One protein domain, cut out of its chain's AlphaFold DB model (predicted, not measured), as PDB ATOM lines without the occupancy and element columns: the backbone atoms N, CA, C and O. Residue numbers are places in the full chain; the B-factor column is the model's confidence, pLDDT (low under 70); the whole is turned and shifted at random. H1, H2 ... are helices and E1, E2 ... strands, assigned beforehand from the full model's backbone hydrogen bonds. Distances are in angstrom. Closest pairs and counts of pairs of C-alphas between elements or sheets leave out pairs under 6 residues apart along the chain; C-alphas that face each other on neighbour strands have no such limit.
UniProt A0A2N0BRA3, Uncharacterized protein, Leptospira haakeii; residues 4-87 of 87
ATOM      1  N   ILE A   4     128.493 182.142 188.434       75.00
ATOM      2  CA  ILE A   4     129.005 182.113 187.058       75.00
ATOM      3  C   ILE A   4     129.673 183.447 186.668       75.00
ATOM      4  O   ILE A   4     130.725 183.434 186.035       75.00
ATOM      5  N   GLU A   5     129.120 184.588 187.086       76.81
ATOM      6  CA  GLU A   5     129.688 185.922 186.834       76.81
ATOM      7  C   GLU A   5     131.014 186.122 187.587       76.81
ATOM      8  O   GLU A   5     131.937 186.740 187.061       76.81
ATOM      9  N   ILE A   6     131.147 185.549 188.790       77.25
ATOM     10  CA  ILE A   6     132.401 185.553 189.567       77.25
ATOM     11  C   ILE A   6     133.497 184.808 188.800       77.25
ATOM     12  O   ILE A   6     134.599 185.328 188.622       77.25
ATOM     13  N   ILE A   7     133.182 183.619 188.277       77.19
ATOM     14  CA  ILE A   7     134.138 182.820 187.500       77.19
ATOM     15  C   ILE A   7     134.513 183.545 186.201       77.19
ATOM     16  O   ILE A   7     135.687 183.623 185.848       77.19
ATOM     17  N   GLN A   8     133.532 184.099 185.485       75.44
ATOM     18  CA  GLN A   8     133.766 184.792 184.214       75.44
ATOM     19  C   GLN A   8     134.546 186.099 184.378       75.44
ATOM     20  O   GLN A   8     135.341 186.447 183.507       75.44
ATOM     21  N   SER A   9     134.345 186.810 185.486       79.38
ATOM     22  CA  SER A   9     135.089 188.032 185.804       79.38
ATOM     23  C   SER A   9     136.484 187.759 186.378       79.38
ATOM     24  O   SER A   9     137.271 188.695 186.514       79.38
ATOM     25  N   GLY A  10     136.807 186.500 186.702       74.06
ATOM     26  CA  GLY A  10     138.082 186.122 187.315       74.06
ATOM     27  C   GLY A  10     138.244 186.629 188.751       74.06
ATOM     28  O   GLY A  10     139.359 186.668 189.260       74.06
ATOM     29  N   GLN A  11     137.154 187.040 189.403       84.88
ATOM     30  CA  GLN A  11     137.160 187.591 190.762       84.88
ATOM     31  C   GLN A  11     137.088 186.484 191.819       84.88
ATOM     32  O   GLN A  11     136.214 186.483 192.684       84.88
ATOM     33  N   PHE A  12     138.001 185.521 191.728       87.44
ATOM     34  CA  PHE A  12     138.088 184.402 192.656       87.44
ATOM     35  C   PHE A  12     139.539 184.011 192.918       87.44
ATOM     36  O   PHE A  12     140.432 184.270 192.109       87.44
ATOM     37  N   VAL A  13     139.755 183.322 194.032       90.25
ATOM     38  CA  VAL A  13     140.998 182.603 194.319       90.25
ATOM     39  C   VAL A  13     140.694 181.125 194.539       90.25
ATOM     40  O   VAL A  13     139.662 180.774 195.109       90.25
ATOM     41  N   ILE A  14     141.582 180.248 194.068       90.69
ATOM     42  CA  ILE A  14     141.542 178.824 194.414       90.69
ATOM     43  C   ILE A  14     142.273 178.663 195.744       90.69
ATOM     44  O   ILE A  14     143.424 179.079 195.870       90.69
ATOM     45  N   ILE A  15     141.622 178.049 196.730       92.75
ATOM     46  CA  ILE A  15     142.268 177.716 198.001       92.75
ATOM     47  C   ILE A  15     143.133 176.471 197.776       92.75
ATOM     48  O   ILE A  15     142.623 175.354 197.767       92.75
ATOM     49  N   GLU A  16     144.439 176.640 197.577       88.81
ATOM     50  CA  GLU A  16     145.334 175.539 197.175       88.81
ATOM     51  C   GLU A  16     145.337 174.368 198.174       88.81
ATOM     52  O   GLU A  16     145.327 173.206 197.776       88.81
ATOM     53  N   SER A  17     145.245 174.661 199.475       89.81
ATOM     54  CA  SER A  17     145.185 173.648 200.539       89.81
ATOM     55  C   SER A  17     143.904 172.804 200.538       89.81
ATOM     56  O   SER A  17     143.850 171.788 201.229       89.81
ATOM     57  N   SER A  18     142.878 173.209 199.784       92.06
ATOM     58  CA  SER A  18     141.615 172.472 199.648       92.06
ATOM     59  C   SER A  18     141.618 171.466 198.495       92.06
ATOM     60  O   SER A  18     140.649 170.723 198.337       92.06
ATOM     61  N   ILE A  19     142.672 171.447 197.673       90.94
ATOM     62  CA  ILE A  19     142.714 170.604 196.479       90.94
ATOM     63  C   ILE A  19     142.859 169.141 196.885       90.94
ATOM     64  O   ILE A  19     143.846 168.730 197.492       90.94
ATOM     65  N   VAL A  20     141.880 168.335 196.483       90.19
ATOM     66  CA  VAL A  20     141.882 166.886 196.663       90.19
ATOM     67  C   VAL A  20     141.692 166.226 195.308       90.19
ATOM     68  O   VAL A  20     140.696 166.450 194.623       90.19
ATOM     69  N   ILE A  21     142.643 165.378 194.929       88.75
ATOM     70  CA  ILE A  21     142.573 164.580 193.704       88.75
ATOM     71  C   ILE A  21     142.131 163.172 194.096       88.75
ATOM     72  O   ILE A  21     142.761 162.525 194.933       88.75
ATOM     73  N   ALA A  22     141.031 162.697 193.512       85.31
ATOM     74  CA  ALA A  22     140.564 161.333 193.716       85.31
ATOM     75  C   ALA A  22     141.640 160.324 193.277       85.31
ATOM     76  O   ALA A  22     142.411 160.586 192.357       85.31
ATOM     77  N   ALA A  23     141.678 159.150 193.913       78.75
ATOM     78  CA  ALA A  23     142.714 158.138 193.669       78.75
ATOM     79  C   ALA A  23     142.769 157.642 192.208       78.75
ATOM     80  O   ALA A  23     143.805 157.181 191.742       78.75
ATOM     81  N   ASP A  24     141.658 157.757 191.484       76.56
ATOM     82  CA  ASP A  24     141.558 157.457 190.053       76.56
ATOM     83  C   ASP A  24     142.092 158.579 189.137       76.56
ATOM     84  O   ASP A  24     142.053 158.444 187.915       76.56
ATOM     85  N   GLY A  25     142.572 159.692 189.705       72.62
ATOM     86  CA  GLY A  25     143.073 160.874 188.992       72.62
ATOM     87  C   GLY A  25     141.999 161.644 188.221       72.62
ATOM     88  O   GLY A  25     142.301 162.576 187.471       72.62
ATOM     89  N   GLY A  26     140.746 161.230 188.364       80.75
ATOM     90  CA  GLY A  26     139.668 161.591 187.473       80.75
ATOM     91  C   GLY A  26     138.737 162.670 187.993       80.75
ATOM     92  O   GLY A  26     138.076 163.332 187.196       80.75
ATOM     93  N   THR A  27     138.714 162.869 189.306       86.94
ATOM     94  CA  THR A  27     138.018 163.983 189.952       86.94
ATOM     95  C   THR A  27     139.000 164.811 190.741       86.94
ATOM     96  O   THR A  27     139.825 164.274 191.478       86.94
ATOM     97  N   ILE A  28     138.865 166.122 190.623       89.69
ATOM     98  CA  ILE A  28     139.572 167.089 191.446       89.69
ATOM     99  C   ILE A  28     138.511 167.904 192.176       89.69
ATOM    100  O   ILE A  28     137.687 168.549 191.533       89.69
ATOM    101  N   ALA A  29     138.510 167.859 193.501       91.19
ATOM    102  CA  ALA A  29     137.703 168.731 194.345       91.19
ATOM    103  C   ALA A  29     138.567 169.896 194.837       91.19
ATOM    104  O   ALA A  29     139.745 169.701 195.131       91.19
ATOM    105  N   PHE A  30     138.002 171.097 194.894       92.19
ATOM    106  CA  PHE A  30     138.689 172.302 195.359       92.19
ATOM    107  C   PHE A  30     137.675 173.364 195.788       92.19
ATOM    108  O   PHE A  30     136.516 173.322 195.385       92.19
ATOM    109  N   THR A  31     138.112 174.342 196.571       93.06
ATOM    110  CA  THR A  31     137.286 175.474 196.994       93.06
ATOM    111  C   THR A  31     137.705 176.741 196.256       93.06
ATOM    112  O   THR A  31     138.892 177.073 196.185       93.06
ATOM    113  N   LEU A  32     136.718 177.462 195.722       91.38
ATOM    114  CA  LEU A  32     136.872 178.840 195.265       91.38
ATOM    115  C   LEU A  32     136.417 179.796 196.360       91.38
ATOM    116  O   LEU A  32     135.326 179.631 196.895       91.38
ATOM    117  N   MET A  33     137.213 180.820 196.640       91.69
ATOM    118  CA  MET A  33     136.798 181.949 197.466       91.69
ATOM    119  C   MET A  33     136.542 183.157 196.566       91.69
ATOM    120  O   MET A  33     137.391 183.509 195.741       91.69
ATOM    121  N   ASP A  34     135.363 183.762 196.690       89.25
ATOM    122  CA  ASP A  34     135.001 184.966 195.940       89.25
ATOM    123  C   ASP A  34     135.510 186.253 196.614       89.25
ATOM    124  O   ASP A  34     136.078 186.242 197.707       89.25
ATOM    125  N   SER A  35     135.305 187.402 195.964       85.50
ATOM    126  CA  SER A  35     135.724 188.712 196.488       85.50
ATOM    127  C   SER A  35     135.011 189.150 197.775       85.50
ATOM    128  O   SER A  35     135.360 190.186 198.336       85.50
ATOM    129  N   GLN A  36     133.960 188.439 198.189       88.25
ATOM    130  CA  GLN A  36     133.216 188.671 199.428       88.25
ATOM    131  C   GLN A  36     133.608 187.667 200.523       88.25
ATOM    132  O   GLN A  36     132.924 187.603 201.539       88.25
ATOM    133  N   GLU A  37     134.688 186.905 200.321       88.38
ATOM    134  CA  GLU A  37     135.162 185.851 201.227       88.38
ATOM    135  C   GLU A  37     134.181 184.675 201.382       88.38
ATOM    136  O   GLU A  37     134.313 183.879 202.310       88.38
ATOM    137  N   ASN A  38     133.215 184.508 200.466       89.62
ATOM    138  CA  ASN A  38     132.388 183.303 200.473       89.62
ATOM    139  C   ASN A  38     133.136 182.155 199.798       89.62
ATOM    140  O   ASN A  38     133.689 182.306 198.705       89.62
ATOM    141  N   GLU A  39     133.085 180.990 200.434       91.56
ATOM    142  CA  GLU A  39     133.657 179.755 199.922       91.56
ATOM    143  C   GLU A  39     132.625 178.942 199.144       91.56
ATOM    144  O   GLU A  39     131.502 178.709 199.596       91.56
ATOM    145  N   HIS A  40     133.040 178.461 197.979       89.00
ATOM    146  CA  HIS A  40     132.223 177.672 197.074       89.00
ATOM    147  C   HIS A  40     132.967 176.374 196.756       89.00
ATOM    148  O   HIS A  40     134.064 176.430 196.192       89.00
ATOM    149  N   PRO A  41     132.415 175.199 197.097       90.88
ATOM    150  CA  PRO A  41     133.027 173.928 196.741       90.88
ATOM    151  C   PRO A  41     132.793 173.624 195.257       90.88
ATOM    152  O   PRO A  41     131.667 173.688 194.753       90.88
ATOM    153  N   PHE A  42     133.873 173.264 194.575       91.31
ATOM    154  CA  PHE A  42     133.913 172.925 193.163       91.31
ATOM    155  C   PHE A  42     134.475 171.529 192.943       91.31
ATOM    156  O   PHE A  42     135.338 171.037 193.672       91.31
ATOM    157  N   TYR A  43     134.009 170.923 191.860       90.12
ATOM    158  CA  TYR A  43     134.485 169.642 191.386       90.12
ATOM    159  C   TYR A  43     134.760 169.725 189.892       90.12
ATOM    160  O   TYR A  43     133.887 170.100 189.113       90.12
ATOM    161  N   LEU A  44     135.968 169.345 189.502       89.50
ATOM    162  CA  LEU A  44     136.375 169.123 188.127       89.50
ATOM    163  C   LEU A  44     136.373 167.620 187.859       89.50
ATOM    164  O   LEU A  44     137.120 166.868 188.484       89.50
ATOM    165  N   ASP A  45     135.554 167.188 186.907       86.81
ATOM    166  CA  ASP A  45     135.564 165.823 186.396       86.81
ATOM    167  C   ASP A  45     136.303 165.757 185.052       86.81
ATOM    168  O   ASP A  45     135.895 166.352 184.048       86.81
ATOM    169  N   ARG A  46     137.415 165.020 185.038       81.31
ATOM    170  CA  ARG A  46     138.263 164.784 183.860       81.31
ATOM    171  C   ARG A  46     137.903 163.495 183.122       81.31
ATOM    172  O   ARG A  46     138.406 163.272 182.021       81.31
ATOM    173  N   ARG A  47     137.071 162.635 183.720       74.44
ATOM    174  CA  ARG A  47     136.762 161.285 183.227       74.44
ATOM    175  C   ARG A  47     135.563 161.218 182.323       74.44
ATOM    176  O   ARG A  47     135.548 160.310 181.505       74.44
ATOM    177  N   ILE A  48     134.574 162.096 182.509       65.62
ATOM    178  CA  ILE A  48     133.247 161.982 181.888       65.62
ATOM    179  C   ILE A  48     133.342 161.500 180.431       65.62
ATOM    180  O   ILE A  48     133.635 162.254 179.501       65.62
ATOM    181  N   GLU A  49     133.063 160.207 180.241       55.97
ATOM    182  CA  GLU A  49     133.084 159.529 178.942       55.97
ATOM    183  C   GLU A  49     131.896 159.962 178.068       55.97
ATOM    184  O   GLU A  49     131.867 159.705 176.864       55.97
ATOM    185  N   SER A  50     130.924 160.686 178.639       51.56
ATOM    186  CA  SER A  50     129.697 161.144 177.978       51.56
ATOM    187  C   SER A  50     129.892 162.334 177.017       51.56
ATOM    188  O   SER A  50     128.965 163.104 176.783       51.56
ATOM    189  N   LYS A  51     131.065 162.423 176.367       54.28
ATOM    190  CA  LYS A  51     131.466 163.410 175.334       54.28
ATOM    191  C   LYS A  51     131.890 164.789 175.832       54.28
ATOM    192  O   LYS A  51     132.022 165.698 175.015       54.28
ATOM    193  N   THR A  52     132.123 164.963 177.126       59.09
ATOM    194  CA  THR A  52     132.402 166.294 177.662       59.09
ATOM    195  C   THR A  52     133.440 166.269 178.786       59.09
ATOM    196  O   THR A  52     133.149 166.064 179.960       59.09
ATOM    197  N   ARG A  53     134.705 166.408 178.382       67.31
ATOM    198  CA  ARG A  53     135.866 166.424 179.279       67.31
ATOM    199  C   ARG A  53     135.920 167.732 180.074       67.31
ATOM    200  O   ARG A  53     135.456 168.759 179.598       67.31
ATOM    201  N   ASN A  54     136.579 167.692 181.233       77.88
ATOM    202  CA  ASN A  54     136.926 168.863 182.048       77.88
ATOM    203  C   ASN A  54     135.718 169.692 182.507       77.88
ATOM    204  O   ASN A  54     135.682 170.917 182.383       77.88
ATOM    205  N   HIS A  55     134.714 169.002 183.033       84.88
ATOM    206  CA  HIS A  55     133.478 169.624 183.468       84.88
ATOM    207  C   HIS A  55     133.507 170.061 184.919       84.88
ATOM    208  O   HIS A  55     133.898 169.293 185.796       84.88
ATOM    209  N   PHE A  56     133.009 171.276 185.150       86.94
ATOM    210  CA  PHE A  56     132.875 171.845 186.477       86.94
ATOM    211  C   PHE A  56     131.473 171.665 187.043       86.94
ATOM    212  O   PHE A  56     130.463 171.874 186.362       86.94
ATOM    213  N   TYR A  57     131.445 171.336 188.328       87.88
ATOM    214  CA  TYR A  57     130.254 171.242 189.152       87.88
ATOM    215  C   TYR A  57     130.460 172.029 190.439       87.88
ATOM    216  O   TYR A  57     131.575 172.091 190.955       87.88
ATOM    217  N   VAL A  58     129.384 172.608 190.956       85.38
ATOM    218  CA  VAL A  58     129.363 173.358 192.216       85.38
ATOM    219  C   VAL A  58     128.474 172.651 193.221       85.38
ATOM    220  O   VAL A  58     127.500 172.007 192.828       85.38
ATOM    221  N   ASN A  59     128.793 172.818 194.509       80.81
ATOM    222  CA  ASN A  59     128.097 172.269 195.682       80.81
ATOM    223  C   ASN A  59     128.266 170.761 195.825       80.81
ATOM    224  O   ASN A  59     128.714 170.285 196.866       80.81
ATOM    225  N   ALA A  60     127.973 170.013 194.766       79.06
ATOM    226  CA  ALA A  60     128.111 168.572 194.739       79.06
ATOM    227  C   ALA A  60     128.603 168.068 193.376       79.06
ATOM    228  O   ALA A  60     128.494 168.742 192.350       79.06
ATOM    229  N   TYR A  61     129.148 166.854 193.387       75.62
ATOM    230  CA  TYR A  61     129.592 166.129 192.198       75.62
ATOM    231  C   TYR A  61     128.388 165.692 191.325       75.62
ATOM    232  O   TYR A  61     127.255 165.701 191.811       75.62
ATOM    233  N   PRO A  62     128.559 165.294 190.049       75.00
ATOM    234  CA  PRO A  62     127.457 164.803 189.220       75.00
ATOM    235  C   PRO A  62     126.631 163.699 189.875       75.00
ATOM    236  O   PRO A  62     127.171 162.785 190.494       75.00
ATOM    237  N   GLY A  63     125.313 163.758 189.677       74.19
ATOM    238  CA  GLY A  63     124.370 162.754 190.179       74.19
ATOM    239  C   GLY A  63     123.819 163.039 191.578       74.19
ATOM    240  O   GLY A  63     122.907 162.342 192.015       74.19
ATOM    241  N   PHE A  64     124.310 164.078 192.254       79.25
ATOM    242  CA  PHE A  64     123.735 164.578 193.501       79.25
ATOM    243  C   PHE A  64     122.685 165.662 193.217       79.25
ATOM    244  O   PHE A  64     122.809 166.414 192.253       79.25
ATOM    245  N   ALA A  65     121.649 165.749 194.057       80.00
ATOM    246  CA  ALA A  65     120.522 166.668 193.853       80.00
ATOM    247  C   ALA A  65     120.939 168.150 193.845       80.00
ATOM    248  O   ALA A  65     120.369 168.943 193.101       80.00
ATOM    249  N   ASP A  66     121.965 168.492 194.624       81.12
ATOM    250  CA  ASP A  66     122.450 169.866 194.777       81.12
ATOM    251  C   ASP A  66     123.568 170.222 193.785       81.12
ATOM    252  O   ASP A  66     124.122 171.320 193.835       81.12
ATOM    253  N   ALA A  67     123.923 169.299 192.886       81.75
ATOM    254  CA  ALA A  67     124.990 169.507 191.921       81.75
ATOM    255  C   ALA A  67     124.564 170.516 190.851       81.75
ATOM    256  O   ALA A  67     123.651 170.268 190.060       81.75
ATOM    257  N   LEU A  68     125.275 171.640 190.780       84.69
ATOM    258  CA  LEU A  68     125.077 172.639 189.735       84.69
ATOM    259  C   LEU A  68     126.149 172.479 188.663       84.69
ATOM    260  O   LEU A  68     127.333 172.688 188.919       84.69
ATOM    261  N   TYR A  69     125.730 172.111 187.457       85.25
ATOM    262  CA  TYR A  69     126.615 171.935 186.310       85.25
ATOM    263  C   TYR A  69     126.973 173.284 185.668       85.25
ATOM    264  O   TYR A  69     126.086 174.036 185.263       85.25
ATOM    265  N   ILE A  70     128.274 173.570 185.559       81.12
ATOM    266  CA  ILE A  70     128.816 174.825 185.003       81.12
ATOM    267  C   ILE A  70     129.434 174.630 183.608       81.12
ATOM    268  O   ILE A  70     129.665 175.601 182.890       81.12
ATOM    269  N   GLY A  71     129.635 173.387 183.173       80.94
ATOM    270  CA  GLY A  71     130.216 173.102 181.862       80.94
ATOM    271  C   GLY A  71     131.728 173.170 181.823       80.94
ATOM    272  O   GLY A  71     132.404 173.167 182.852       80.94
ATOM    273  N   GLU A  72     132.253 173.165 180.602       80.31
ATOM    274  CA  GLU A  72     133.663 173.411 180.342       80.31
ATOM    275  C   GLU A  72     133.932 174.913 180.498       80.31
ATOM    276  O   GLU A  72     133.381 175.744 179.774       80.31
ATOM    277  N   ASN A  73     134.775 175.268 181.466       82.25
ATOM    278  CA  ASN A  73     135.189 176.645 181.703       82.25
ATOM    279  C   ASN A  73     136.710 176.730 181.584       82.25
ATOM    280  O   ASN A  73     137.431 176.395 182.521       82.25
ATOM    281  N   LEU A  74     137.197 177.159 180.417       82.25
ATOM    282  CA  LEU A  74     138.629 177.163 180.100       82.25
ATOM    283  C   LEU A  74     139.449 178.057 181.039       82.25
ATOM    284  O   LEU A  74     140.577 177.708 181.375       82.25
ATOM    285  N   THR A  75     138.884 179.180 181.494       82.94
ATOM    286  CA  THR A  75     139.545 180.073 182.458       82.94
ATOM    287  C   THR A  75     139.755 179.365 183.792       82.94
ATOM    288  O   THR A  75     140.860 179.369 184.332       82.94
ATOM    289  N   LEU A  76     138.705 178.720 184.306       84.19
ATOM    290  CA  LEU A  76     138.772 177.979 185.559       84.19
ATOM    291  C   LEU A  76     139.659 176.733 185.434       84.19
ATOM    292  O   LEU A  76     140.438 176.448 186.338       84.19
ATOM    293  N   LEU A  77     139.609 176.038 184.295       86.62
ATOM    294  CA  LEU A  77     140.487 174.909 183.994       86.62
ATOM    295  C   LEU A  77     141.957 175.315 184.014       86.62
ATOM    296  O   LEU A  77     142.735 174.692 184.727       86.62
ATOM    297  N   ALA A  78     142.326 176.385 183.310       85.69
ATOM    298  CA  ALA A  78     143.699 176.878 183.306       85.69
ATOM    299  C   ALA A  78     144.170 177.288 184.712       85.69
ATOM    300  O   ALA A  78     145.324 177.047 185.074       85.69
ATOM    301  N   ALA A  79     143.284 177.883 185.519       85.56
ATOM    302  CA  ALA A  79     143.589 178.235 186.902       85.56
ATOM    303  C   ALA A  79     143.856 176.987 187.760       85.56
ATOM    304  O   ALA A  79     144.873 176.929 188.447       85.56
ATOM    305  N   VAL A  80     142.995 175.970 187.675       86.38
ATOM    306  CA  VAL A  80     143.152 174.704 188.409       86.38
ATOM    307  C   VAL A  80     144.406 173.950 187.957       86.38
ATOM    308  O   VAL A  80     145.189 173.506 188.793       86.38
ATOM    309  N   GLU A  81     144.650 173.846 186.649       86.88
ATOM    310  CA  GLU A  81     145.834 173.170 186.105       86.88
ATOM    311  C   GLU A  81     147.138 173.835 186.550       86.88
ATOM    312  O   GLU A  81     148.093 173.139 186.894       86.88
ATOM    313  N   LYS A  82     147.177 175.172 186.606       85.81
ATOM    314  CA  LYS A  82     148.346 175.902 187.102       85.81
ATOM    315  C   LYS A  82     148.671 175.538 188.551       85.81
ATOM    316  O   LYS A  82     149.841 175.332 188.857       85.81
ATOM    317  N   VAL A  83     147.660 175.430 189.412       84.06
ATOM    318  CA  VAL A  83     147.868 175.082 190.826       84.06
ATOM    319  C   VAL A  83     148.299 173.622 190.984       84.06
ATOM    320  O   VAL A  83     149.168 173.320 191.798       84.06
ATOM    321  N   ILE A  84     147.746 172.710 190.178       81.62
ATOM    322  CA  ILE A  84     148.104 171.285 190.233       81.62
ATOM    323  C   ILE A  84     149.540 171.043 189.763       81.62
ATOM    324  O   ILE A  84     150.232 170.243 190.368       81.62
ATOM    325  N   VAL A  85     150.006 171.711 188.701       74.88
ATOM    326  CA  VAL A  85     151.375 171.522 188.170       74.88
ATOM    327  C   VAL A  85     152.449 172.106 189.098       74.88
ATOM    328  O   VAL A  85     153.614 171.721 189.018       74.88
ATOM    329  N   GLN A  86     152.080 173.063 189.951       61.34
ATOM    330  CA  GLN A  86     152.994 173.701 190.899       61.34
ATOM    331  C   GLN A  86     153.182 172.909 192.206       61.34
ATOM    332  O   GLN A  86     154.082 173.259 192.971       61.34
ATOM    333  N   ASN A  87     152.386 171.858 192.435       52.09
ATOM    334  CA  ASN A  87     152.475 170.938 193.576       52.09
ATOM    335  C   ASN A  87     152.987 169.557 193.146       52.09
ATOM    336  O   ASN A  87     153.673 168.914 193.972       52.09
TER     337      ASN A  87
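AT A GLANCE: This is residues 4 to 87 of the 87 residues of an uncharacterized protein of Leptospira haakeii (UniProt A0A2N0BRA3). Look for one strongly twisted sheet of five strands with the longer helix, H2, packed across one face and the short helix, H1, only grazing it. The 84 printed residues run H1, E1, E2, E3, E4, E5, H2, and the antiparallel sheet has the order E1 - E2 - E3 - E4 - E5. It is a meander, each strand the antiparallel neighbour of the one before, and with H2 it makes two layers, a helix on one face of a sheet. The class is mixed, helices and strands; the whole is compact, with a radius of gyration of the C-alphas of 12.1 A and spans of 34 by 30 by 19 A.

IN THESE COORDINATES: Find C-alpha 12 at (138.088, 184.402, 192.656); there E1, residues 12 to 21, begins, and it bends by 76 degrees at residue 17. E2, residues 27 to 34, spans 22.0 A, and E3, residues 39 to 45, 19.5 A. E4 is residues 55 to 58 and E5 residues 68 to 72. H1 is residues 4 to 9; H2, residues 74 to 85, runs 16.1 A to C-alpha 85 at (151.375, 171.522, 188.170).

HOW THE PARTS SIT: Each two successive strands form a hairpin. Look for N 13 and O 33 at 2.9 A between E1 and E2, N 30 and O 42 at 2.9 A between E2 and E3, N 43 and O 57 at 2.8 A between E3 and E4, and N 58 and O 68 at 2.9 A between E4 and E5. H2 is on the sheet at a height of 8.2 A, over E2, and runs across the strands, at 71 degrees to E2 on the local plane. H1 only grazes the sheet, with residues 4 to 7. H1 and H2 only just touch, with 3 pairs of C-alphas within 8 A, the closest those of Ile 7 and Leu 76 at 7.0 A; H2 does so with residues 75 to 76 alone. In both helices every O i to N i+4 pair is within hydrogen-bond range.

THE WHOLE: The two C-alphas farthest apart, those of Gln 36 and Glu 49, are 35.6 A apart. The printed part has no cut, and no link is long. The model's pLDDT is under 70 at residues 48 to 53 and 86 to 87.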